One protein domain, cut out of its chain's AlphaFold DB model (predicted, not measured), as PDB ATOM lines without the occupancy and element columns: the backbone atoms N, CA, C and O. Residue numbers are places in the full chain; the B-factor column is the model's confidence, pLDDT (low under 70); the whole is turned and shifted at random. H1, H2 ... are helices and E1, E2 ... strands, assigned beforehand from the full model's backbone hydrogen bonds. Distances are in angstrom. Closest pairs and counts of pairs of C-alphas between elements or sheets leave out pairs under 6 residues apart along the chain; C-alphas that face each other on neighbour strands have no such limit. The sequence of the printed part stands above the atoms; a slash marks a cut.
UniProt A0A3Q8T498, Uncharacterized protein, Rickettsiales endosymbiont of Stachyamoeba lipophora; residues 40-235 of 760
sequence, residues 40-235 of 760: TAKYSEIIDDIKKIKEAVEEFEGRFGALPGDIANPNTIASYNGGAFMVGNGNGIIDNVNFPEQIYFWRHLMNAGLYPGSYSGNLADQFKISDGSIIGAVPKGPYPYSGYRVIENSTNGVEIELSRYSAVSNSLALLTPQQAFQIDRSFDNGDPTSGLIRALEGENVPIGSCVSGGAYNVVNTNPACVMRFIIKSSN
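What this domain is: This is residues 40 to 235 of the 760 residues of an uncharacterized protein of Rickettsiales endosymbiont of Stachyamoeba lipophora (UniProt A0A3Q8T498). With little regular structure, a twisted antiparallel sheet, E1 E2 E4 E3, has H1 and H3 over one face, H2 by E1, and long loops. 196 residues are printed, under half in named elements, mixed: H1 H2 E1 E2 H3 E3 E4. It is compact, 51 by 36 by 31 A, radius of gyration of the C-alphas 16.4 A.

How they stand to each other: H1, residues 40 to 64, is about perpendicular, 85 degrees, to H2, 101 to 111. Hairpins E1, 146 to 150, with E2, 157 to 164, and E3, 197 to 201, with E4, 225 to 233, have N 149 and O 161, N 198 and O 228 2.9 A apart. H3, 177 to 187, is over E3 and E4. Within hydrogen-bond range are every O i to N i+4 pair in H1 and H3, 5 of 7 in H2.

Where its parts are: H1 runs 36.0 A from C-alpha 40, (246.608, 154.367, 304.096); E4 ends at C-alpha 233, (238.593, 157.459, 330.271).

The domain as a whole: The printed part has no cut; residues 78 to 85 have low pLDDT.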
ATOM      1  N   THR A  40     247.615 153.367 303.701       72.50
ATOM      2  CA  THR A  40     246.608 154.367 304.096       72.50
ATOM      3  C   THR A  40     245.228 153.742 304.310       72.50
ATOM      4  O   THR A  40     244.562 154.071 305.288       72.50
ATOM      5  N   ALA A  41     244.821 152.791 303.459       80.75
ATOM      6  CA  ALA A  41     243.551 152.080 303.617       80.75
ATOM      7  C   ALA A  41     243.468 151.303 304.947       80.75
ATOM      8  O   ALA A  41     242.440 151.348 305.618       80.75
ATOM      9  N   LYS A  42     244.564 150.654 305.368       85.00
ATOM     10  CA  LYS A  42     244.619 149.948 306.659       85.00
ATOM     11  C   LYS A  42     244.555 150.901 307.846       85.00
ATOM     12  O   LYS A  42     243.956 150.559 308.856       85.00
ATOM     13  N   TYR A  43     245.172 152.082 307.760       84.50
ATOM     14  CA  TYR A  43     245.090 153.068 308.845       84.50
ATOM     15  C   TYR A  43     243.660 153.566 309.036       84.50
ATOM     16  O   TYR A  43     243.193 153.659 310.169       84.50
ATOM     17  N   SER A  44     242.953 153.833 307.935       85.38
ATOM     18  CA  SER A  44     241.532 154.183 307.984       85.38
ATOM     19  C   SER A  44     240.693 153.060 308.594       85.38
ATOM     20  O   SER A  44     239.868 153.339 309.456       85.38
ATOM     21  N   GLU A  45     240.963 151.801 308.235       90.06
ATOM     22  CA  GLU A  45     240.290 150.632 308.821       90.06
ATOM     23  C   GLU A  45     240.499 150.544 310.343       90.06
ATOM     24  O   GLU A  45     239.523 150.392 311.073       90.06
ATOM     25  N   ILE A  46     241.728 150.751 310.846       91.06
ATOM     26  CA  ILE A  46     241.997 150.789 312.299       91.06
ATOM     27  C   ILE A  46     241.138 151.852 312.983       91.06
ATOM     28  O   ILE A  46     240.524 151.582 314.014       91.06
ATOM     29  N   ILE A  47     241.122 153.068 312.435       87.81
ATOM     30  CA  ILE A  47     240.392 154.194 313.027       87.81
ATOM     31  C   ILE A  47     238.887 153.903 313.047       87.81
ATOM     32  O   ILE A  47     238.222 154.172 314.050       87.81
ATOM     33  N   ASP A  48     238.350 153.345 311.965       90.88
ATOM     34  CA  ASP A  48     236.932 153.005 311.867       90.88
ATOM     35  C   ASP A  48     236.548 151.865 312.816       90.88
ATOM     36  O   ASP A  48     235.486 151.922 313.439       90.88
ATOM     37  N   ASP A  49     237.408 150.865 312.992       91.75
ATOM     38  CA  ASP A  49     237.171 149.782 313.947       91.75
ATOM     39  C   ASP A  49     237.149 150.295 315.386       91.75
ATOM     40  O   ASP A  49     236.235 149.960 316.141       91.75
ATOM     41  N   ILE A  50     238.079 151.178 315.756       90.88
ATOM     42  CA  ILE A  50     238.112 151.793 317.089       90.88
ATOM     43  C   ILE A  50     236.866 152.649 317.355       90.88
ATOM     44  O   ILE A  50     236.313 152.590 318.457       90.88
ATOM     45  N   LYS A  51     236.364 153.389 316.357       90.00
ATOM     46  CA  LYS A  51     235.096 154.135 316.480       90.00
ATOM     47  C   LYS A  51     233.906 153.205 316.711       90.00
ATOM     48  O   LYS A  51     233.147 153.434 317.646       90.00
ATOM     49  N   LYS A  52     233.783 152.128 315.927       92.69
ATOM     50  CA  LYS A  52     232.710 151.131 316.103       92.69
ATOM     51  C   LYS A  52     232.771 150.469 317.475       92.69
ATOM     52  O   LYS A  52     231.738 150.267 318.103       92.69
ATOM     53  N   ILE A  53     233.974 150.131 317.948       93.06
ATOM     54  CA  ILE A  53     234.169 149.558 319.286       93.06
ATOM     55  C   ILE A  53     233.704 150.558 320.348       93.06
ATOM     56  O   ILE A  53     232.970 150.177 321.255       93.06
ATOM     57  N   LYS A  54     234.078 151.836 320.221       90.81
ATOM     58  CA  LYS A  54     233.647 152.890 321.143       90.81
ATOM     59  C   LYS A  54     232.131 153.039 321.198       90.81
ATOM     60  O   LYS A  54     231.564 152.988 322.287       90.81
ATOM     61  N   GLU A  55     231.488 153.166 320.044       91.88
ATOM     62  CA  GLU A  55     230.030 153.275 319.942       91.88
ATOM     63  C   GLU A  55     229.333 152.050 320.552       91.88
ATOM     64  O   GLU A  55     228.401 152.199 321.340       91.88
ATOM     65  N   ALA A  56     229.835 150.841 320.276       92.50
ATOM     66  CA  ALA A  56     229.287 149.609 320.835       92.50
ATOM     67  C   ALA A  56     229.408 149.552 322.368       92.50
ATOM     68  O   ALA A  56     228.486 149.082 323.031       92.50
ATOM     69  N   VAL A  57     230.516 150.033 322.942       91.06
ATOM     70  CA  VAL A  57     230.711 150.100 324.402       91.06
ATOM     71  C   VAL A  57     229.774 151.122 325.038       91.06
ATOM     72  O   VAL A  57     229.116 150.799 326.027       91.06
ATOM     73  N   GLU A  58     229.681 152.326 324.473       89.12
ATOM     74  CA  GLU A  58     228.799 153.389 324.974       89.12
ATOM     75  C   GLU A  58     227.325 152.970 324.900       89.12
ATOM     76  O   GLU A  58     226.565 153.165 325.852       89.12
ATOM     77  N   GLU A  59     226.918 152.327 323.804       89.31
ATOM     78  CA  GLU A  59     225.570 151.794 323.656       89.31
ATOM     79  C   GLU A  59     225.314 150.611 324.594       89.31
ATOM     80  O   GLU A  59     224.233 150.522 325.180       89.31
ATOM     81  N   PHE A  60     226.292 149.722 324.788       88.62
ATOM     82  CA  PHE A  60     226.168 148.623 325.742       88.62
ATOM     83  C   PHE A  60     225.959 149.173 327.150       88.62
ATOM     84  O   PHE A  60     225.018 148.778 327.828       88.62
ATOM     85  N   GLU A  61     226.770 150.129 327.586       85.00
ATOM     86  CA  GLU A  61     226.613 150.737 328.901       85.00
ATOM     87  C   GLU A  61     225.301 151.522 329.018       85.00
ATOM     88  O   GLU A  61     224.601 151.405 330.021       85.00
ATOM     89  N   GLY A  62     224.881 152.244 327.979       80.88
ATOM     90  CA  GLY A  62     223.578 152.909 327.960       80.88
ATOM     91  C   GLY A  62     222.406 151.923 328.068       80.88
ATOM     92  O   GLY A  62     221.417 152.194 328.758       80.88
ATOM     93  N   ARG A  63     222.534 150.757 327.419       79.94
ATOM     94  CA  ARG A  63     221.523 149.692 327.397       79.94
ATOM     95  C   ARG A  63     221.577 148.759 328.584       79.94
ATOM     96  O   ARG A  63     220.532 148.181 328.841       79.94
ATOM     97  N   PHE A  64     222.713 148.566 329.251       77.69
ATOM     98  CA  PHE A  64     222.928 147.561 330.304       77.69
ATOM     99  C   PHE A  64     223.404 148.142 331.641       77.69
ATOM    100  O   PHE A  64     223.279 147.475 332.663       77.69
ATOM    101  N   GLY A  65     223.837 149.401 331.677       75.25
ATOM    102  CA  GLY A  65     224.290 150.118 332.875       75.25
ATOM    103  C   GLY A  65     225.525 149.517 333.551       75.25
ATOM    104  O   GLY A  65     225.751 149.755 334.733       75.25
ATOM    105  N   ALA A  66     226.288 148.721 332.809       79.56
ATOM    106  CA  ALA A  66     227.550 148.111 333.202       79.56
ATOM    107  C   ALA A  66     228.454 148.035 331.965       79.56
ATOM    108  O   ALA A  66     227.958 148.106 330.833       79.56
ATOM    109  N   LEU A  67     229.762 147.884 332.166       85.81
ATOM    110  CA  LEU A  67     230.689 147.690 331.055       85.81
ATOM    111  C   LEU A  67     230.514 146.279 330.456       85.81
ATOM    112  O   LEU A  67     230.155 145.336 331.168       85.81
ATOM    113  N   PRO A  68     230.767 146.087 329.148       88.19
ATOM    114  CA  PRO A  68     230.856 144.745 328.578       88.19
ATOM    115  C   PRO A  68     231.955 143.954 329.297       88.19
ATOM    116  O   PRO A  68     232.969 144.516 329.665       88.19
ATOM    117  N   GLY A  69     231.781 142.652 329.498       84.81
ATOM    118  CA  GLY A  69     232.683 141.824 330.315       84.81
ATOM    119  C   GLY A  69     232.435 141.889 331.828       84.81
ATOM    120  O   GLY A  69     232.424 140.842 332.464       84.81
ATOM    121  N   ASP A  70     232.109 143.065 332.366       82.81
ATOM    122  CA  ASP A  70     231.913 143.336 333.801       82.81
ATOM    123  C   ASP A  70     230.415 143.433 334.179       82.81
ATOM    124  O   ASP A  70     229.917 144.406 334.747       82.81
ATOM    125  N   ILE A  71     229.632 142.421 333.788       76.25
ATOM    126  CA  ILE A  71     228.195 142.352 334.098       76.25
ATOM    127  C   ILE A  71     227.908 141.264 335.138       76.25
ATOM    128  O   ILE A  71     228.131 140.077 334.891       76.25
ATOM    129  N   ALA A  72     227.338 141.661 336.279       74.81
ATOM    130  CA  ALA A  72     226.987 140.739 337.363       74.81
ATOM    131  C   ALA A  72     225.833 139.785 336.999       74.81
ATOM    132  O   ALA A  72     225.753 138.671 337.514       74.81
ATOM    133  N   ASN A  73     224.927 140.194 336.100       70.69
ATOM    134  CA  ASN A  73     223.829 139.342 335.636       70.69
ATOM    135  C   ASN A  73     223.726 139.319 334.097       70.69
ATOM    136  O   ASN A  73     222.964 140.100 333.505       70.69
ATOM    137  N   PRO A  74     224.438 138.392 333.426       67.00
ATOM    138  CA  PRO A  74     224.440 138.286 331.968       67.00
ATOM    139  C   PRO A  74     223.096 137.821 331.386       67.00
ATOM    140  O   PRO A  74     222.866 138.000 330.191       67.00
ATOM    141  N   ASN A  75     222.160 137.307 332.204       64.88
ATOM    142  CA  ASN A  75     220.812 136.930 331.745       64.88
ATOM    143  C   ASN A  75     219.998 138.126 331.222       64.88
ATOM    144  O   ASN A  75     218.968 137.939 330.579       64.88
ATOM    145  N   THR A  76     220.448 139.354 331.498       64.44
ATOM    146  CA  THR A  76     219.830 140.577 330.975       64.44
ATOM    147  C   THR A  76     220.130 140.818 329.491       64.44
ATOM    148  O   THR A  76     219.439 141.618 328.863       64.44
ATOM    149  N   ILE A  77     221.115 140.123 328.907       70.50
ATOM    150  CA  ILE A  77     221.474 140.218 327.489       70.50
ATOM    151  C   ILE A  77     220.643 139.185 326.708       70.50
ATOM    152  O   ILE A  77     220.881 137.978 326.775       70.50
ATOM    153  N   ALA A  78     219.628 139.659 325.980       49.91
ATOM    154  CA  ALA A  78     218.640 138.833 325.284       49.91
ATOM    155  C   ALA A  78     219.202 138.122 324.031       49.91
ATOM    156  O   ALA A  78     218.873 138.488 322.908       49.91
ATOM    157  N   SER A  79     220.059 137.111 324.211       51.56
ATOM    158  CA  SER A  79     220.407 136.068 323.214       51.56
ATOM    159  C   SER A  79     221.388 135.026 323.768       51.56
ATOM    160  O   SER A  79     222.221 134.484 323.045       51.56
ATOM    161  N   TYR A  80     221.305 134.707 325.061       52.16
ATOM    162  CA  TYR A  80     222.171 133.699 325.673       52.16
ATOM    163  C   TYR A  80     221.728 132.268 325.294       52.16
ATOM    164  O   TYR A  80     221.118 131.548 326.081       52.16
ATOM    165  N   ASN A  81     222.003 131.866 324.050       39.59
ATOM    166  CA  ASN A  81     221.935 130.484 323.577       39.59
ATOM    167  C   ASN A  81     223.366 129.930 323.515       39.59
ATOM    168  O   ASN A  81     224.071 130.138 322.531       39.59
ATOM    169  N   GLY A  82     223.800 129.255 324.582       38.06
ATOM    170  CA  GLY A  82     225.021 128.443 324.577       38.06
ATOM    171  C   GLY A  82     226.042 128.790 325.664       38.06
ATOM    172  O   GLY A  82     226.828 129.717 325.504       38.06
ATOM    173  N   GLY A  83     226.071 127.950 326.708       44.44
ATOM    174  CA  GLY A  83     227.273 127.601 327.480       44.44
ATOM    175  C   GLY A  83     227.794 128.589 328.537       44.44
ATOM    176  O   GLY A  83     228.292 129.650 328.194       44.44
ATOM    177  N   ALA A  84     227.764 128.126 329.797       45.44
ATOM    178  CA  ALA A  84     228.537 128.523 330.989       45.44
ATOM    179  C   ALA A  84     228.780 130.028 331.269       45.44
ATOM    180  O   ALA A  84     229.579 130.684 330.612       45.44
ATOM    181  N   PHE A  85     228.128 130.509 332.336       55.72
ATOM    182  CA  PHE A  85     228.421 131.676 333.183       55.72
ATOM    183  C   PHE A  85     229.627 132.555 332.781       55.72
ATOM    184  O   PHE A  85     230.691 132.485 333.391       55.72
ATOM    185  N   MET A  86     229.431 133.452 331.811       71.06
ATOM    186  CA  MET A  86     230.335 134.587 331.565       71.06
ATOM    187  C   MET A  86     229.881 135.769 332.413       71.06
ATOM    188  O   MET A  86     229.368 136.770 331.927       71.06
ATOM    189  N   VAL A  87     229.924 135.556 333.721       74.38
ATOM    190  CA  VAL A  87     229.521 136.538 334.722       74.38
ATOM    191  C   VAL A  87     230.762 137.359 335.052       74.38
ATOM    192  O   VAL A  87     231.796 136.779 335.379       74.38
ATOM    193  N   GLY A  88     230.664 138.677 334.913       73.94
ATOM    194  CA  GLY A  88     231.638 139.600 335.490       73.94
ATOM    195  C   GLY A  88     231.306 139.868 336.954       73.94
ATOM    196  O   GLY A  88     230.214 139.536 337.427       73.94
ATOM    197  N   ASN A  89     232.226 140.468 337.690       74.38
ATOM    198  CA  ASN A  89     232.020 140.759 339.107       74.38
ATOM    199  C   ASN A  89     231.143 142.017 339.341       74.38
ATOM    200  O   ASN A  89     230.667 142.228 340.462       74.38
ATOM    201  N   GLY A  90     230.870 142.807 338.297       74.81
ATOM    202  CA  GLY A  90     230.039 144.011 338.339       74.81
ATOM    203  C   GLY A  90     230.699 145.163 339.092       74.81
ATOM    204  O   GLY A  90     229.995 146.004 339.661       74.81
ATOM    205  N   ASN A  91     232.027 145.175 339.194       72.81
ATOM    206  CA  ASN A  91     232.750 146.112 340.042       72.81
ATOM    207  C   ASN A  91     232.995 147.472 339.381       72.81
ATOM    208  O   ASN A  91     233.431 148.371 340.094       72.81
ATOM    209  N   GLY A  92     232.666 147.650 338.100       76.31
ATOM    210  CA  GLY A  92     232.861 148.861 337.297       76.31
ATOM    211  C   GLY A  92     234.209 148.936 336.566       76.31
ATOM    212  O   GLY A  92     234.544 149.999 336.033       76.31
ATOM    213  N   ILE A  93     235.004 147.866 336.568       79.94
ATOM    214  CA  ILE A  93     236.353 147.767 335.996       79.94
ATOM    215  C   ILE A  93     236.424 146.468 335.194       79.94
ATOM    216  O   ILE A  93     235.845 145.473 335.589       79.94
ATOM    217  N   ILE A  94     237.148 146.471 334.068       84.12
ATOM    218  CA  ILE A  94     237.481 145.218 333.379       84.12
ATOM    219  C   ILE A  94     238.752 144.652 333.994       84.12
ATOM    220  O   ILE A  94     239.841 145.217 333.818       84.12
ATOM    221  N   ASP A  95     238.634 143.537 334.694       83.00
ATOM    222  CA  ASP A  95     239.756 142.850 335.309       83.00
ATOM    223  C   ASP A  95     239.708 141.328 335.099       83.00
ATOM    224  O   ASP A  95     238.868 140.777 334.389       83.00
ATOM    225  N   ASN A  96     240.721 140.655 335.642       78.06
ATOM    226  CA  ASN A  96     240.789 139.197 335.681       78.06
ATOM    227  C   ASN A  96     240.627 138.650 337.110       78.06
ATOM    228  O   ASN A  96     241.039 137.524 337.418       78.06
ATOM    229  N   VAL A  97     240.093 139.458 338.025       67.81
ATOM    230  CA  VAL A  97     239.926 139.103 339.430       67.81
ATOM    231  C   VAL A  97     238.705 138.195 339.538       67.81
ATOM    232  O   VAL A  97     237.555 138.626 339.519       67.81
ATOM    233  N   ASN A  98     238.979 136.896 339.675       67.19
ATOM    234  CA  ASN A  98     238.015 135.786 339.728       67.19
ATOM    235  C   ASN A  98     237.342 135.434 338.390       67.19
ATOM    236  O   ASN A  98     236.944 134.280 338.220       67.19
ATOM    237  N   PHE A  99     237.264 136.365 337.437       74.94
ATOM    238  CA  PHE A  99     236.620 136.162 336.138       74.94
ATOM    239  C   PHE A  99     237.443 136.788 335.014       74.94
ATOM    240  O   PHE A  99     237.963 137.871 335.214       74.94
ATOM    241  N   PRO A 100     237.569 136.155 333.835       81.88
ATOM    242  CA  PRO A 100     238.302 136.725 332.706       81.88
ATOM    243  C   PRO A 100     237.467 137.738 331.908       81.88
ATOM    244  O   PRO A 100     237.049 137.475 330.774       81.88
ATOM    245  N   GLU A 101     237.209 138.907 332.487       86.44
ATOM    246  CA  GLU A 101     236.232 139.871 331.961       86.44
ATOM    247  C   GLU A 101     236.660 140.454 330.614       86.44
ATOM    248  O   GLU A 101     235.821 140.680 329.741       86.44
ATOM    249  N   GLN A 102     237.967 140.585 330.377       86.44
ATOM    250  CA  GLN A 102     238.524 141.006 329.086       86.44
ATOM    251  C   GLN A 102     238.111 140.098 327.913       86.44
ATOM    252  O   GLN A 102     237.986 140.551 326.775       86.44
ATOM    253  N   ILE A 103     237.900 138.806 328.183       84.50
ATOM    254  CA  ILE A 103     237.497 137.809 327.187       84.50
ATOM    255  C   ILE A 103     235.974 137.816 327.030       84.50
ATOM    256  O   ILE A 103     235.448 137.660 325.924       84.50
ATOM    257  N   TYR A 104     235.257 138.034 328.130       86.75
ATOM    258  CA  TYR A 104     233.801 138.164 328.134       86.75
ATOM    259  C   TYR A 104     233.333 139.442 327.441       86.75
ATOM    260  O   TYR A 104     232.271 139.439 326.821       86.75
ATOM    261  N   PHE A 105     234.145 140.499 327.467       89.56
ATOM    262  CA  PHE A 105     233.884 141.792 326.839       89.56
ATOM    263  C   PHE A 105     233.337 141.662 325.412       89.56
ATOM    264  O   PHE A 105     232.226 142.111 325.119       89.56
ATOM    265  N   TRP A 106     234.065 140.971 324.533       88.94
ATOM    266  CA  TRP A 106     233.684 140.828 323.125       88.94
ATOM    267  C   TRP A 106     232.438 139.967 322.937       88.94
ATOM    268  O   TRP A 106     231.569 140.270 322.116       88.94
ATOM    269  N   ARG A 107     232.307 138.913 323.743       85.06
ATOM    270  CA  ARG A 107     231.131 138.040 323.737       85.06
ATOM    271  C   ARG A 107     229.880 138.773 324.223       85.06
ATOM    272  O   ARG A 107     228.811 138.543 323.663       85.06
ATOM    273  N   HIS A 108     229.997 139.676 325.196       86.06
ATOM    274  CA  HIS A 108     228.887 140.510 325.665       86.06
ATOM    275  C   HIS A 108     228.423 141.481 324.581       86.06
ATOM    276  O   HIS A 108     227.223 141.543 324.313       86.06
ATOM    277  N   LEU A 109     229.348 142.155 323.890       89.12
ATOM    278  CA  LEU A 109     229.004 143.029 322.762       89.12
ATOM    279  C   LEU A 109     228.312 142.268 321.619       89.12
ATOM    280  O   LEU A 109     227.329 142.750 321.054       89.12
ATOM    281  N   MET A 110     228.782 141.056 321.314       87.12
ATOM    282  CA  MET A 110     228.183 140.193 320.292       87.12
ATOM    283  C   MET A 110     226.793 139.686 320.689       87.12
ATOM    284  O   MET A 110     225.861 139.785 319.897       87.12
ATOM    285  N   ASN A 111     226.621 139.196 321.920       81.00
ATOM    286  CA  ASN A 111     225.322 138.732 322.421       81.00
ATOM    287  C   ASN A 111     224.292 139.869 322.517       81.00
ATOM    288  O   ASN A 111     223.097 139.626 322.377       81.00
ATOM    289  N   ALA A 112     224.748 141.103 322.744       83.62
ATOM    290  CA  ALA A 112     223.903 142.291 322.721       83.62
ATOM    291  C   ALA A 112     223.526 142.750 321.299       83.62
ATOM    292  O   ALA A 112     222.710 143.662 321.155       83.62
ATOM    293  N   GLY A 113     224.112 142.145 320.259       86.62
ATOM    294  CA  GLY A 113     223.933 142.555 318.868       86.62
ATOM    295  C   GLY A 113     224.569 143.910 318.541       86.62
ATOM    296  O   GLY A 113     224.152 144.545 317.579       86.62
ATOM    297  N   LEU A 114     225.538 144.364 319.345       88.62
ATOM    298  CA  LEU A 114     226.185 145.675 319.209       88.62
ATOM    299  C   LEU A 114     227.511 145.613 318.454       88.62
ATOM    300  O   LEU A 114     227.941 146.606 317.879       88.62
ATOM    301  N   TYR A 115     228.158 144.447 318.431       89.31
ATOM    302  CA  TYR A 115     229.389 144.250 317.676       89.31
ATOM    303  C   TYR A 115     229.359 142.910 316.932       89.31
ATOM    304  O   TYR A 115     229.131 141.869 317.555       89.31
ATOM    305  N   PRO A 116     229.565 142.894 315.603       85.25
ATOM    306  CA  PRO A 116     229.499 141.667 314.825       85.25
ATOM    307  C   PRO A 116     230.689 140.748 315.132       85.25
ATOM    308  O   PRO A 116     231.787 141.196 315.463       85.25
ATOM    309  N   GLY A 117     230.482 139.441 314.991       79.62
ATOM    310  CA  GLY A 117     231.537 138.440 315.127       79.62
ATOM    311  C   GLY A 117     231.051 137.150 315.771       79.62
ATOM    312  O   GLY A 117     229.858 136.953 315.985       79.62
ATOM    313  N   SER A 118     231.996 136.259 316.063       79.56
ATOM    314  CA  SER A 118     231.758 135.045 316.838       79.56
ATOM    315  C   SER A 118     232.893 134.880 317.841       79.56
ATOM    316  O   SER A 118     233.973 134.415 317.492       79.56
ATOM    317  N   TYR A 119     232.664 135.322 319.076       83.06
ATOM    318  CA  TYR A 119     233.675 135.291 320.137       83.06
ATOM    319  C   TYR A 119     233.365 134.152 321.090       83.06
ATOM    320  O   TYR A 119     232.250 134.074 321.598       83.06
ATOM    321  N   SER A 120     234.314 133.253 321.333       77.75
ATOM    322  CA  SER A 120     234.055 132.069 322.161       77.75
ATOM    323  C   SER A 120     233.883 132.388 323.643       77.75
ATOM    324  O   SER A 120     233.256 131.605 324.348       77.75
ATOM    325  N   GLY A 121     234.447 133.507 324.113       77.50
ATOM    326  CA  GLY A 121     234.507 133.866 325.529       77.50
ATOM    327  C   GLY A 121     235.328 132.884 326.383       77.50
ATOM    328  O   GLY A 121     235.229 132.897 327.604       77.50
ATOM    329  N   ASN A 122     236.145 132.029 325.760       79.00
ATOM    330  CA  ASN A 122     237.009 131.081 326.454       79.00
ATOM    331  C   ASN A 122     238.447 131.616 326.510       79.00
ATOM    332  O   ASN A 122     239.039 131.922 325.474       79.00
ATOM    333  N   LEU A 123     239.036 131.668 327.709       78.94
ATOM    334  CA  LEU A 123     240.442 132.040 327.921       78.94
ATOM    335  C   LEU A 123     241.416 131.226 327.057       78.94
ATOM    336  O   LEU A 123     242.415 131.759 326.578       78.94
ATOM    337  N   ALA A 124     241.123 129.947 326.803       79.06
ATOM    338  CA  ALA A 124     241.966 129.085 325.970       79.06
ATOM    339  C   ALA A 124     242.053 129.545 324.499       79.06
ATOM    340  O   ALA A 124     242.926 129.087 323.758       79.06
ATOM    341  N   ASP A 125     241.163 130.443 324.071       78.50
ATOM    342  CA  ASP A 125     241.111 130.980 322.712       78.50
ATOM    343  C   ASP A 125     241.705 132.393 322.601       78.50
ATOM    344  O   ASP A 125     241.700 132.968 321.513       78.50
ATOM    345  N   GLN A 126     242.265 132.957 323.679       77.31
ATOM    346  CA  GLN A 126     242.818 134.322 323.683       77.31
ATOM    347  C   GLN A 126     244.022 134.525 322.742       77.31
ATOM    348  O   GLN A 126     244.350 135.656 322.390       77.31
ATOM    349  N   PHE A 127     244.672 133.433 322.323       75.56
ATOM    350  CA  PHE A 127     245.831 133.428 321.418       75.56
ATOM    351  C   PHE A 127     245.525 132.844 320.033       75.56
ATOM    352  O   PHE A 127     246.418 132.720 319.192       75.56
ATOM    353  N   LYS A 128     244.278 132.437 319.781       71.06
ATOM    354  CA  LYS A 128     243.898 131.839 318.503       71.06
ATOM    355  C   LYS A 128     243.448 132.956 317.566       71.06
ATOM    356  O   LYS A 128     242.425 133.588 317.784       71.06
ATOM    357  N   ILE A 129     244.249 133.232 316.537       68.94
ATOM    358  CA  ILE A 129     243.859 134.065 315.396       68.94
ATOM    359  C   ILE A 129     244.322 133.338 314.132       68.94
ATOM    360  O   ILE A 129     245.522 133.156 313.921       68.94
ATOM    361  N   SER A 130     243.376 132.899 313.299       59.78
ATOM    362  CA  SER A 130     243.649 132.291 311.991       59.78
ATOM    363  C   SER A 130     243.401 133.282 310.859       59.78
ATOM    364  O   SER A 130     242.462 134.077 310.914       59.78
ATOM    365  N   ASP A 131     244.220 133.232 309.806       58.47
ATOM    366  CA  ASP A 131     243.986 134.073 308.637       58.47
ATOM    367  C   ASP A 131     242.689 133.648 307.926       58.47
ATOM    368  O   ASP A 131     242.526 132.496 307.531       58.47
ATOM    369  N   GLY A 132     241.736 134.574 307.824       50.38
ATOM    370  CA  GLY A 132     240.459 134.368 307.131       50.38
ATOM    371  C   GLY A 132     239.319 133.733 307.943       50.38
ATOM    372  O   GLY A 132     238.241 133.555 307.385       50.38
ATOM    373  N   SER A 133     239.492 133.431 309.238       45.84
ATOM    374  CA  SER A 133     238.400 132.941 310.103       45.84
ATOM    375  C   SER A 133     238.524 133.479 311.533       45.84
ATOM    376  O   SER A 133     239.615 133.448 312.109       45.84
ATOM    377  N   ILE A 134     237.416 133.974 312.105       49.19
ATOM    378  CA  ILE A 134     237.332 134.335 313.529       49.19
ATOM    379  C   ILE A 134     237.280 133.024 314.316       49.19
ATOM    380  O   ILE A 134     236.224 132.419 314.467       49.19
ATOM    381  N   ILE A 135     238.431 132.561 314.791       51.16
ATOM    382  CA  ILE A 135     238.511 131.493 315.790       51.16
ATOM    383  C   ILE A 135     239.370 132.047 316.916       51.16
ATOM    384  O   ILE A 135     240.557 131.752 316.975       51.16
ATOM    385  N   GLY A 136     238.781 132.917 317.738       61.47
ATOM    386  CA  GLY A 136     239.469 133.630 318.812       61.47
ATOM    387  C   GLY A 136     238.508 134.411 319.706       61.47
ATOM    388  O   GLY A 136     237.389 134.734 319.311       61.47
ATOM    389  N   ALA A 137     238.951 134.716 320.924       68.81
ATOM    390  CA  ALA A 137     238.201 135.511 321.900       68.81
ATOM    391  C   ALA A 137     238.089 137.012 321.556       68.81
ATOM    392  O   ALA A 137     237.387 137.735 322.256       68.81
ATOM    393  N   VAL A 138     238.779 137.482 320.510       85.12
ATOM    394  CA  VAL A 138     238.949 138.907 320.185       85.12
ATOM    395  C   VAL A 138     238.674 139.206 318.701       85.12
ATOM    396  O   VAL A 138     238.839 138.311 317.863       85.12
ATOM    397  N   PRO A 139     238.287 140.441 318.334       88.06
ATOM    398  CA  PRO A 139     238.159 140.867 316.944       88.06
ATOM    399  C   PRO A 139     239.507 140.870 316.219       88.06
ATOM    400  O   PRO A 139     240.544 141.211 316.795       88.06
ATOM    401  N   LYS A 140     239.481 140.505 314.934       86.75
ATOM    402  CA  LYS A 140     240.653 140.514 314.048       86.75
ATOM    403  C   LYS A 140     241.018 141.957 313.683       86.75
ATOM    404  O   LYS A 140     240.132 142.745 313.384       86.75
ATOM    405  N   GLY A 141     242.312 142.263 313.655       88.38
ATOM    406  CA  GLY A 141     242.840 143.520 313.133       88.38
ATOM    407  C   GLY A 141     243.183 143.468 311.633       88.38
ATOM    408  O   GLY A 141     243.243 142.387 311.031       88.38
ATOM    409  N   PRO A 142     243.486 144.624 311.019       88.31
ATOM    410  CA  PRO A 142     243.714 144.749 309.572       88.31
ATOM    411  C   PRO A 142     245.020 144.110 309.074       88.31
ATOM    412  O   PRO A 142     245.237 143.941 307.870       88.31
ATOM    413  N   TYR A 143     245.920 143.734 309.984       87.62
ATOM    414  CA  TYR A 143     247.175 143.057 309.661       87.62
ATOM    415  C   TYR A 143     247.088 141.543 309.926       87.62
ATOM    416  O   TYR A 143     246.348 141.102 310.812       87.62
ATOM    417  N   PRO A 144     247.872 140.713 309.212       86.62
ATOM    418  CA  PRO A 144     247.941 139.279 309.482       86.62
ATOM    419  C   PRO A 144     248.305 138.991 310.940       86.62
ATOM    420  O   PRO A 144     249.258 139.564 311.470       86.62
ATOM    421  N   TYR A 145     247.568 138.071 311.566       86.44
ATOM    422  CA  TYR A 145     247.742 137.697 312.975       86.44
ATOM    423  C   TYR A 145     247.639 138.878 313.952       86.44
ATOM    424  O   TYR A 145     248.265 138.846 315.004       86.44
ATOM    425  N   SER A 146     246.897 139.933 313.610       88.81
ATOM    426  CA  SER A 146     246.611 141.038 314.528       88.81
ATOM    427  C   SER A 146     245.194 140.954 315.083       88.81
ATOM    428  O   SER A 146     244.310 140.365 314.453       88.81
ATOM    429  N   GLY A 147     244.984 141.537 316.258       89.94
ATOM    430  CA  GLY A 147     243.690 141.561 316.930       89.94
ATOM    431  C   GLY A 147     243.605 142.651 317.989       89.94
ATOM    432  O   GLY A 147     244.621 143.237 318.368       89.94
ATOM    433  N   TYR A 148     242.385 142.896 318.458       91.31
ATOM    434  CA  TYR A 148     242.066 143.919 319.452       91.31
ATOM    435  C   TYR A 148     241.813 143.275 320.818       91.31
ATOM    436  O   TYR A 148     240.751 142.692 321.038       91.31
ATOM    437  N   ARG A 149     242.760 143.369 321.759       90.12
ATOM    438  CA  ARG A 149     242.532 142.910 323.146       90.12
ATOM    439  C   ARG A 149     242.098 144.058 324.040       90.12
ATOM    440  O   ARG A 149     242.503 145.193 323.824       90.12
ATOM    441  N   VAL A 150     241.328 143.740 325.072       90.56
ATOM    442  CA  VAL A 150     241.056 144.672 326.170       90.56
ATOM    443  C   VAL A 150     242.218 144.602 327.157       90.56
ATOM    444  O   VAL A 150     242.706 143.512 327.441       90.56
ATOM    445  N   ILE A 151     242.678 145.747 327.656       88.00
ATOM    446  CA  ILE A 151     243.703 145.813 328.699       88.00
ATOM    447  C   ILE A 151     243.035 145.754 330.075       88.00
ATOM    448  O   ILE A 151     242.248 146.627 330.441       88.00
ATOM    449  N   GLU A 152     243.370 144.712 330.835       81.19
ATOM    450  CA  GLU A 152     242.892 144.492 332.204       81.19
ATOM    451  C   GLU A 152     243.405 145.555 333.166       81.19
ATOM    452  O   GLU A 152     244.518 146.067 333.009       81.19
ATOM    453  N   ASN A 153     242.641 145.803 334.234       68.56
ATOM    454  CA  ASN A 153     243.040 146.688 335.329       68.56
ATOM    455  C   ASN A 153     243.499 148.064 334.835       68.56
ATOM    456  O   ASN A 153     244.309 148.731 335.488       68.56
ATOM    457  N   SER A 154     242.992 148.490 333.673       62.97
ATOM    458  CA  SER A 154     243.259 149.807 333.135       62.97
ATOM    459  C   SER A 154     242.758 150.809 334.170       62.97
ATOM    460  O   SER A 154     241.563 151.045 334.365       62.97
ATOM    461  N   THR A 155     243.711 151.417 334.874       53.25
ATOM    462  CA  THR A 155     243.447 152.458 335.862       53.25
ATOM    463  C   THR A 155     242.758 153.662 335.229       53.25
ATOM    464  O   THR A 155     242.268 154.497 335.975       53.25
ATOM    465  N   ASN A 156     242.686 153.726 333.897       50.88
ATOM    466  CA  ASN A 156     242.142 154.816 333.111       50.88
ATOM    467  C   ASN A 156     240.840 154.455 332.376       50.88
ATOM    468  O   ASN A 156     240.468 155.212 331.491       50.88
ATOM    469  N   GLY A 157     240.123 153.377 332.722       70.75
ATOM    470  CA  GLY A 157     238.840 153.005 332.099       70.75
ATOM    471  C   GLY A 157     238.960 151.841 331.111       70.75
ATOM    472  O   GLY A 157     239.623 150.861 331.427       70.75
ATOM    473  N   VAL A 158     238.327 151.908 329.935       85.31
ATOM    474  CA  VAL A 158     238.415 150.835 328.920       85.31
ATOM    475  C   VAL A 158     239.492 151.191 327.902       85.31
ATOM    476  O   VAL A 158     239.349 152.166 327.158       85.31
ATOM    477  N   GLU A 159     240.552 150.389 327.861       89.81
ATOM    478  CA  GLU A 159     241.667 150.521 326.924       89.81
ATOM    479  C   GLU A 159     241.734 149.283 326.021       89.81
ATOM    480  O   GLU A 159     241.637 148.147 326.491       89.81
ATOM    481  N   ILE A 160     241.875 149.508 324.716       92.19
ATOM    482  CA  ILE A 160     241.966 148.463 323.695       92.19
ATOM    483  C   ILE A 160     243.354 148.511 323.079       92.19
ATOM    484  O   ILE A 160     243.788 149.566 322.631       92.19
ATOM    485  N   GLU A 161     244.043 147.381 323.013       93.31
ATOM    486  CA  GLU A 161     245.337 147.272 322.350       93.31
ATOM    487  C   GLU A 161     245.217 146.539 321.017       93.31
ATOM    488  O   GLU A 161     244.679 145.431 320.943       93.31
ATOM    489  N   LEU A 162     245.769 147.156 319.977       94.38
ATOM    490  CA  LEU A 162     246.048 146.537 318.693       94.38
ATOM    491  C   LEU A 162     247.504 146.062 318.672       94.38
ATOM    492  O   LEU A 162     248.452 146.853 318.730       94.38
ATOM    493  N   SER A 163     247.672 144.757 318.525       93.62
ATOM    494  CA  SER A 163     248.971 144.093 318.570       93.62
ATOM    495  C   SER A 163     248.993 142.873 317.654       93.62
ATOM    496  O   SER A 163     247.973 142.462 317.086       93.62
ATOM    497  N   ARG A 164     250.180 142.289 317.481       91.88
ATOM    498  CA  ARG A 164     250.353 141.007 316.801       91.88
ATOM    499  C   ARG A 164     250.275 139.856 317.803       91.88
ATOM    500  O   ARG A 164     250.727 139.958 318.941       91.88
ATOM    501  N   TYR A 165     249.719 138.744 317.343       89.56
ATOM    502  CA  TYR A 165     249.449 137.552 318.123       89.56
ATOM    503  C   TYR A 165     250.312 136.396 317.619       89.56
ATOM    504  O   TYR A 165     250.681 136.296 316.443       89.56
ATOM    505  N   SER A 166     250.631 135.510 318.545       87.19
ATOM    506  CA  SER A 166     251.244 134.207 318.334       87.19
ATOM    507  C   SER A 166     250.501 133.183 319.186       87.19
ATOM    508  O   SER A 166     249.599 133.537 319.938       87.19
ATOM    509  N   ALA A 167     250.921 131.921 319.136       82.38
ATOM    510  CA  ALA A 167     250.331 130.871 319.963       82.38
ATOM    511  C   ALA A 167     250.469 131.101 321.485       82.38
ATOM    512  O   ALA A 167     249.801 130.412 322.252       82.38
ATOM    513  N   VAL A 168     251.344 132.018 321.926       83.44
ATOM    514  CA  VAL A 168     251.686 132.217 323.349       83.44
ATOM    515  C   VAL A 168     251.686 133.679 323.808       83.44
ATOM    516  O   VAL A 168     251.855 133.935 324.993       83.44
ATOM    517  N   SER A 169     251.527 134.637 322.895       88.19
ATOM    518  CA  SER A 169     251.527 136.073 323.207       88.19
ATOM    519  C   SER A 169     250.543 136.806 322.305       88.19
ATOM    520  O   SER A 169     250.390 136.458 321.134       88.19
ATOM    521  N   ASN A 170     249.898 137.825 322.858       88.19
ATOM    522  CA  ASN A 170     248.924 138.708 322.223       88.19
ATOM    523  C   ASN A 170     249.332 140.189 322.359       88.19
ATOM    524  O   ASN A 170     248.471 141.060 322.408       88.19
ATOM    525  N   SER A 171     250.636 140.472 322.469       91.81
ATOM    526  CA  SER A 171     251.199 141.825 322.639       91.81
ATOM    527  C   SER A 171     252.479 142.036 321.823       91.81
ATOM    528  O   SER A 171     253.378 142.786 322.216       91.81
ATOM    529  N   LEU A 172     252.625 141.323 320.709       93.88
ATOM    530  CA  LEU A 172     253.830 141.403 319.890       93.88
ATOM    531  C   LEU A 172     253.811 142.666 319.029       93.88
ATOM    532  O   LEU A 172     252.751 143.149 318.620       93.88
ATOM    533  N   ALA A 173     255.007 143.152 318.705       96.00
ATOM    534  CA  ALA A 173     255.215 144.302 317.844       96.00
ATOM    535  C   ALA A 173     254.506 144.104 316.498       96.00
ATOM    536  O   ALA A 173     254.709 143.095 315.808       96.00
ATOM    537  N   LEU A 174     253.683 145.084 316.135       94.88
ATOM    538  CA  LEU A 174     252.848 145.044 314.941       94.88
ATOM    539  C   LEU A 174     253.257 146.104 313.920       94.88
ATOM    540  O   LEU A 174     253.405 145.789 312.741       94.88
ATOM    541  N   LEU A 175     253.435 147.342 314.378       94.62
ATOM    542  CA  LEU A 175     253.641 148.510 313.526       94.62
ATOM    543  C   LEU A 175     255.073 149.022 313.635       94.62
ATOM    544  O   LEU A 175     255.707 148.909 314.688       94.62
ATOM    545  N   THR A 176     255.593 149.622 312.566       95.06
ATOM    546  CA  THR A 176     256.815 150.425 312.685       95.06
ATOM    547  C   THR A 176     256.502 151.735 313.427       95.06
ATOM    548  O   THR A 176     255.365 152.216 313.371       95.06
ATOM    549  N   PRO A 177     257.487 152.362 314.089       93.69
ATOM    550  CA  PRO A 177     257.298 153.657 314.751       93.69
ATOM    551  C   PRO A 177     256.768 154.747 313.819       93.69
ATOM    552  O   PRO A 177     255.942 155.559 314.222       93.69
ATOM    553  N   GLN A 178     257.180 154.732 312.547       91.12
ATOM    554  CA  GLN A 178     256.671 155.668 311.547       91.12
ATOM    555  C   GLN A 178     255.185 155.444 311.240       91.12
ATOM    556  O   GLN A 178     254.467 156.419 311.034       91.12
ATOM    557  N   GLN A 179     254.717 154.193 311.200       91.56
ATOM    558  CA  GLN A 179     253.300 153.878 310.980       91.56
ATOM    559  C   GLN A 179     252.457 154.257 312.200       91.56
ATOM    560  O   GLN A 179     251.418 154.897 312.056       91.56
ATOM    561  N   ALA A 180     252.937 153.913 313.398       91.19
ATOM    562  CA  ALA A 180     252.291 154.250 314.661       91.19
ATOM    563  C   ALA A 180     252.106 155.771 314.815       91.19
ATOM    564  O   ALA A 180     250.991 156.227 315.050       91.19
ATOM    565  N   PHE A 181     253.150 156.557 314.524       89.81
ATOM    566  CA  PHE A 181     253.089 158.022 314.528       89.81
ATOM    567  C   PHE A 181     252.048 158.603 313.555       89.81
ATOM    568  O   PHE A 181     251.405 159.606 313.860       89.81
ATOM    569  N   GLN A 182     251.866 158.001 312.372       87.81
ATOM    570  CA  GLN A 182     250.878 158.481 311.395       87.81
ATOM    571  C   GLN A 182     249.441 158.221 311.859       87.81
ATOM    572  O   GLN A 182     248.576 159.072 311.660       87.81
ATOM    573  N   ILE A 183     249.186 157.068 312.484       88.00
ATOM    574  CA  ILE A 183     247.876 156.745 313.070       88.00
ATOM    575  C   ILE A 183     247.570 157.708 314.217       88.00
ATOM    576  O   ILE A 183     246.490 158.289 314.254       88.00
ATOM    577  N   ASP A 184     248.545 157.911 315.099       86.56
ATOM    578  CA  ASP A 184     248.440 158.774 316.272       86.56
ATOM    579  C   ASP A 184     248.108 160.225 315.891       86.56
ATOM    580  O   ASP A 184     247.052 160.760 316.223       86.56
ATOM    581  N   ARG A 185     248.913 160.818 315.001       83.75
ATOM    582  CA  ARG A 185     248.676 162.170 314.469       83.75
ATOM    583  C   ARG A 185     247.356 162.309 313.693       83.75
ATOM    584  O   ARG A 185     246.860 163.423 313.530       83.75
ATOM    585  N   SER A 186     246.798 161.215 313.174       79.25
ATOM    586  CA  SER A 186     245.493 161.246 312.498       79.25
ATOM    587  C   SER A 186     244.321 161.359 313.478       79.25
ATOM    588  O   SER A 186     243.216 161.693 313.050       79.25
ATOM    589  N   PHE A 187     244.541 161.082 314.766       73.12
ATOM    590  CA  PHE A 187     243.502 161.065 315.793       73.12
ATOM    591  C   PHE A 187     243.706 162.139 316.872       73.12
ATOM    592  O   PHE A 187     242.717 162.735 317.300       73.12
ATOM    593  N   ASP A 188     244.947 162.422 317.289       75.56
ATOM    594  CA  ASP A 188     245.249 163.459 318.284       75.56
ATOM    595  C   ASP A 188     246.557 164.253 318.018       75.56
ATOM    596  O   ASP A 188     246.666 164.952 317.006       75.56
ATOM    597  N   ASN A 189     247.505 164.283 318.958       77.75
ATOM    598  CA  ASN A 189     248.678 165.157 318.977       77.75
ATOM    599  C   ASN A 189     249.960 164.482 318.458       77.75
ATOM    600  O   ASN A 189     250.952 165.189 318.248       77.75
ATOM    601  N   GLY A 190     249.951 163.167 318.216       77.50
ATOM    602  CA  GLY A 190     251.139 162.433 317.765       77.50
ATOM    603  C   GLY A 190     252.210 162.251 318.849       77.50
ATOM    604  O   GLY A 190     253.385 162.068 318.510       77.50
ATOM    605  N   ASP A 191     251.836 162.369 320.126       80.62
ATOM    606  CA  ASP A 191     252.687 162.045 321.271       80.62
ATOM    607  C   ASP A 191     252.443 160.587 321.695       80.62
ATOM    608  O   ASP A 191     251.381 160.281 322.229       80.62
ATOM    609  N   PRO A 192     253.440 159.689 321.579       82.75
ATOM    610  CA  PRO A 192     253.247 158.269 321.876       82.75
ATOM    611  C   PRO A 192     252.915 157.968 323.342       82.75
ATOM    612  O   PRO A 192     252.518 156.843 323.654       82.75
ATOM    613  N   THR A 193     253.163 158.906 324.259       80.88
ATOM    614  CA  THR A 193     253.079 158.676 325.708       80.88
ATOM    615  C   THR A 193     251.816 159.237 326.353       80.88
ATOM    616  O   THR A 193     251.472 158.835 327.471       80.88
ATOM    617  N   SER A 194     251.114 160.144 325.676       78.06
ATOM    618  CA  SER A 194     249.945 160.852 326.201       78.06
ATOM    619  C   SER A 194     248.781 160.796 325.208       78.06
ATOM    620  O   SER A 194     248.889 160.157 324.179       78.06
ATOM    621  N   GLY A 195     247.630 161.381 325.544       74.69
ATOM    622  CA  GLY A 195     246.476 161.369 324.638       74.69
ATOM    623  C   GLY A 195     245.620 160.099 324.695       74.69
ATOM    624  O   GLY A 195     245.694 159.311 325.653       74.69
ATOM    625  N   LEU A 196     244.727 159.983 323.706       80.19
ATOM    626  CA  LEU A 196     243.771 158.876 323.561       80.19
ATOM    627  C   LEU A 196     244.416 157.671 322.885       80.19
ATOM    628  O   LEU A 196     243.957 156.545 323.087       80.19
ATOM    629  N   ILE A 197     245.458 157.914 322.099       86.56
ATOM    630  CA  ILE A 197     246.268 156.893 321.461       86.56
ATOM    631  C   ILE A 197     247.636 156.880 322.128       86.56
ATOM    632  O   ILE A 197     248.221 157.918 322.392       86.56
ATOM    633  N   ARG A 198     248.146 155.690 322.437       88.75
ATOM    634  CA  ARG A 198     249.489 155.522 322.995       88.75
ATOM    635  C   ARG A 198     250.213 154.409 322.280       88.75
ATOM    636  O   ARG A 198     249.610 153.398 321.920       88.75
ATOM    637  N   ALA A 199     251.518 154.567 322.132       91.31
ATOM    638  CA  ALA A 199     252.374 153.544 321.566       91.31
ATOM    639  C   ALA A 199     253.294 152.972 322.639       91.31
ATOM    640  O   ALA A 199     253.891 153.703 323.428       91.31
ATOM    641  N   LEU A 200     253.419 151.649 322.649       93.38
ATOM    642  CA  LEU A 200     254.335 150.933 323.530       93.38
ATOM    643  C   LEU A 200     255.181 149.963 322.716       93.38
ATOM    644  O   LEU A 200     254.852 149.611 321.578       93.38
ATOM    645  N   GLU A 201     256.278 149.509 323.303       95.50
ATOM    646  CA  GLU A 201     257.049 148.408 322.751       95.50
ATOM    647  C   GLU A 201     256.246 147.106 322.750       95.50
ATOM    648  O   GLU A 201     255.595 146.744 323.731       95.50
ATOM    649  N   GLY A 202     256.330 146.369 321.644       94.12
ATOM    650  CA  GLY A 202     255.889 144.980 321.627       94.12
ATOM    651  C   GLY A 202     256.803 144.087 322.468       94.12
ATOM    652  O   GLY A 202     258.008 144.314 322.550       94.12
ATOM    653  N   GLU A 203     256.257 143.011 323.031       94.56
ATOM    654  CA  GLU A 203     256.990 142.105 323.937       94.56
ATOM    655  C   GLU A 203     258.250 141.469 323.317       94.56
ATOM    656  O   GLU A 203     259.162 141.054 324.029       94.56
ATOM    657  N   ASN A 204     258.317 141.374 321.986       94.69
ATOM    658  CA  ASN A 204     259.422 140.756 321.248       94.69
ATOM    659  C   ASN A 204     260.517 141.735 320.800       94.69
ATOM    660  O   ASN A 204     261.385 141.337 320.017       94.69
ATOM    661  N   VAL A 205     260.473 142.996 321.229       95.75
ATOM    662  CA  VAL A 205     261.483 144.006 320.882       95.75
ATOM    663  C   VAL A 205     262.032 144.692 322.140       95.75
ATOM    664  O   VAL A 205     261.334 144.787 323.146       95.75
ATOM    665  N   PRO A 206     263.294 145.163 322.130       94.25
ATOM    666  CA  PRO A 206     263.870 145.839 323.288       94.25
ATOM    667  C   PRO A 206     263.253 147.231 323.510       94.25
ATOM    668  O   PRO A 206     262.860 147.904 322.553       94.25
ATOM    669  N   ILE A 207     263.242 147.682 324.771       93.00
ATOM    670  CA  ILE A 207     262.828 149.040 325.176       93.00
ATOM    671  C   ILE A 207     263.577 150.086 324.341       93.00
ATOM    672  O   ILE A 207     264.775 149.934 324.084       93.00
ATOM    673  N   GLY A 208     262.888 151.140 323.902       91.12
ATOM    674  CA  GLY A 208     263.479 152.151 323.021       91.12
ATOM    675  C   GLY A 208     263.303 151.864 321.528       91.12
ATOM    676  O   GLY A 208     263.608 152.729 320.704       91.12
ATOM    677  N   SER A 209     262.815 150.674 321.149       94.75
ATOM    678  CA  SER A 209     262.601 150.314 319.737       94.75
ATOM    679  C   SER A 209     261.393 151.017 319.125       94.75
ATOM    680  O   SER A 209     261.445 151.356 317.944       94.75
ATOM    681  N   CYS A 210     260.321 151.213 319.902       93.88
ATOM    682  CA  CYS A 210     259.128 151.939 319.463       93.88
ATOM    683  C   CYS A 210     259.172 153.411 319.878       93.88
ATOM    684  O   CYS A 210     259.092 154.298 319.028       93.88
ATOM    685  N   VAL A 211     259.341 153.661 321.178       92.00
ATOM    686  CA  VAL A 211     259.359 154.996 321.780       92.00
ATOM    687  C   VAL A 211     260.715 155.210 322.435       92.00
ATOM    688  O   VAL A 211     261.158 154.389 323.228       92.00
ATOM    689  N   SER A 212     261.399 156.303 322.113       92.25
ATOM    690  CA  SER A 212     262.691 156.660 322.698       92.25
ATOM    691  C   SER A 212     262.687 158.126 323.109       92.25
ATOM    692  O   SER A 212     262.293 158.994 322.335       92.25
ATOM    693  N   GLY A 213     263.080 158.409 324.354       85.75
ATOM    694  CA  GLY A 213     263.086 159.776 324.886       85.75
ATOM    695  C   GLY A 213     261.708 160.453 324.913       85.75
ATOM    696  O   GLY A 213     261.645 161.672 324.818       85.75
ATOM    697  N   GLY A 214     260.620 159.677 325.008       82.12
ATOM    698  CA  GLY A 214     259.243 160.189 324.995       82.12
ATOM    699  C   GLY A 214     258.679 160.498 323.603       82.12
ATOM    700  O   GLY A 214     257.605 161.073 323.506       82.12
ATOM    701  N   ALA A 215     259.372 160.120 322.525       84.12
ATOM    702  CA  ALA A 215     258.915 160.310 321.149       84.12
ATOM    703  C   ALA A 215     259.036 159.013 320.334       84.12
ATOM    704  O   ALA A 215     259.788 158.107 320.694       84.12
ATOM    705  N   TYR A 216     258.316 158.917 319.214       88.38
ATOM    706  CA  TYR A 216     258.432 157.773 318.309       88.38
ATOM    707  C   TYR A 216     259.859 157.660 317.763       88.38
ATOM    708  O   TYR A 216     260.397 158.607 317.183       88.38
ATOM    709  N   ASN A 217     260.462 156.479 317.881       91.94
ATOM    710  CA  ASN A 217     261.774 156.182 317.319       91.94
ATOM    711  C   ASN A 217     261.667 155.889 315.813       91.94
ATOM    712  O   ASN A 217     261.891 154.768 315.361       91.94
ATOM    713  N   VAL A 218     261.322 156.904 315.017       90.94
ATOM    714  CA  VAL A 218     261.113 156.788 313.558       90.94
ATOM    715  C   VAL A 218     262.369 156.393 312.769       90.94
ATOM    716  O   VAL A 218     262.276 156.073 311.588       90.94
ATOM    717  N   VAL A 219     263.542 156.376 313.412       90.75
ATOM    718  CA  VAL A 219     264.784 155.836 312.834       90.75
ATOM    719  C   VAL A 219     264.714 154.312 312.711       90.75
ATOM    720  O   VAL A 219     265.308 153.736 311.798       90.75
ATOM    721  N   ASN A 220     263.982 153.645 313.605       90.81
ATOM    722  CA  ASN A 220     263.732 152.218 313.497       90.81
ATOM    723  C   ASN A 220     262.676 151.953 312.414       90.81
ATOM    724  O   ASN A 220     261.531 152.383 312.516       90.81
ATOM    725  N   THR A 221     263.066 151.217 311.376       92.25
ATOM    726  CA  THR A 221     262.193 150.854 310.251       92.25
ATOM    727  C   THR A 221     261.540 149.482 310.414       92.25
ATOM    728  O   THR A 221     260.695 149.111 309.599       92.25
ATOM    729  N   ASN A 222     261.896 148.729 311.456       94.12
ATOM    730  CA  ASN A 222     261.296 147.433 311.753       94.12
ATOM    731  C   ASN A 222     260.025 147.592 312.607       94.12
ATOM    732  O   ASN A 222     259.917 148.549 313.379       94.12
ATOM    733  N   PRO A 223     259.071 146.644 312.525       94.94
ATOM    734  CA  PRO A 223     257.935 146.604 313.437       94.94
ATOM    735  C   PRO A 223     258.400 146.531 314.894       94.94
ATOM    736  O   PRO A 223     259.139 145.619 315.269       94.94
ATOM    737  N   ALA A 224     257.965 147.491 315.706       96.50
ATOM    738  CA  ALA A 224     258.358 147.619 317.109       96.50
ATOM    739  C   ALA A 224     257.200 148.014 318.037       96.50
ATOM    740  O   ALA A 224     257.289 147.798 319.242       96.50
ATOM    741  N   CYS A 225     256.129 148.582 317.488       96.00
ATOM    742  CA  CYS A 225     255.067 149.211 318.253       96.00
ATOM    743  C   CYS A 225     253.826 148.325 318.372       96.00
ATOM    744  O   CYS A 225     253.415 147.676 317.402       96.00
ATOM    745  N   VAL A 226     253.203 148.369 319.546       95.56
ATOM    746  CA  VAL A 226     251.778 148.084 319.758       95.56
ATOM    747  C   VAL A 226     251.057 149.403 320.020       95.56
ATOM    748  O   VAL A 226     251.669 150.348 320.524       95.56
ATOM    749  N   MET A 227     249.776 149.477 319.668       93.31
ATOM    750  CA  MET A 227     248.974 150.692 319.841       93.31
ATOM    751  C   MET A 227     247.875 150.443 320.853       93.31
ATOM    752  O   MET A 227     247.150 149.460 320.726       93.31
ATOM    753  N   ARG A 228     247.718 151.346 321.814       91.88
ATOM    754  CA  ARG A 228     246.611 151.341 322.761       91.88
ATOM    755  C   ARG A 228     245.695 152.526 322.531       91.88
ATOM    756  O   ARG A 228     246.155 153.634 322.278       91.88
ATOM    757  N   PHE A 229     244.401 152.268 322.635       90.38
ATOM    758  CA  PHE A 229     243.327 153.217 322.404       90.38
ATOM    759  C   PHE A 229     242.477 153.299 323.664       90.38
ATOM    760  O   PHE A 229     241.875 152.308 324.086       90.38
ATOM    761  N   ILE A 230     242.404 154.481 324.263       86.88
ATOM    762  CA  ILE A 230     241.533 154.748 325.404       86.88
ATOM    763  C   ILE A 230     240.136 155.035 324.857       86.88
ATOM    764  O   ILE A 230     239.850 156.121 324.353       86.88
ATOM    765  N   ILE A 231     239.260 154.038 324.952       85.44
ATOM    766  CA  ILE A 231     237.874 154.117 324.477       85.44
ATOM    767  C   ILE A 231     237.014 154.889 325.471       85.44
ATOM    768  O   ILE A 231     236.199 155.731 325.091       85.44
ATOM    769  N   LYS A 232     237.241 154.621 326.756       77.00
ATOM    770  CA  LYS A 232     236.608 155.320 327.863       77.00
ATOM    771  C   LYS A 232     237.675 155.693 328.868       77.00
ATOM    772  O   LYS A 232     238.333 154.811 329.403       77.00
ATOM    773  N   SER A 233     237.799 156.987 329.147       65.56
ATOM    774  CA  SER A 233     238.593 157.459 330.271       65.56
ATOM    775  C   SER A 233     237.756 157.330 331.544       65.56
ATOM    776  O   SER A 233     236.684 157.923 331.643       65.56
ATOM    777  N   SER A 234     238.213 156.571 332.538       54.25
ATOM    778  CA  SER A 234     237.790 156.859 333.907       54.25
ATOM    779  C   SER A 234     238.325 158.249 334.228       54.25
ATOM    780  O   SER A 234     239.510 158.488 333.994       54.25
ATOM    781  N   ASN A 235     237.507 159.143 334.779       42.34
ATOM    782  CA  ASN A 235     237.963 160.431 335.308       42.34
ATOM    783  C   ASN A 235     238.904 160.231 336.521       42.34
ATOM    784  O   ASN A 235     238.604 160.655 337.629       42.34
TER     785      ASN A 235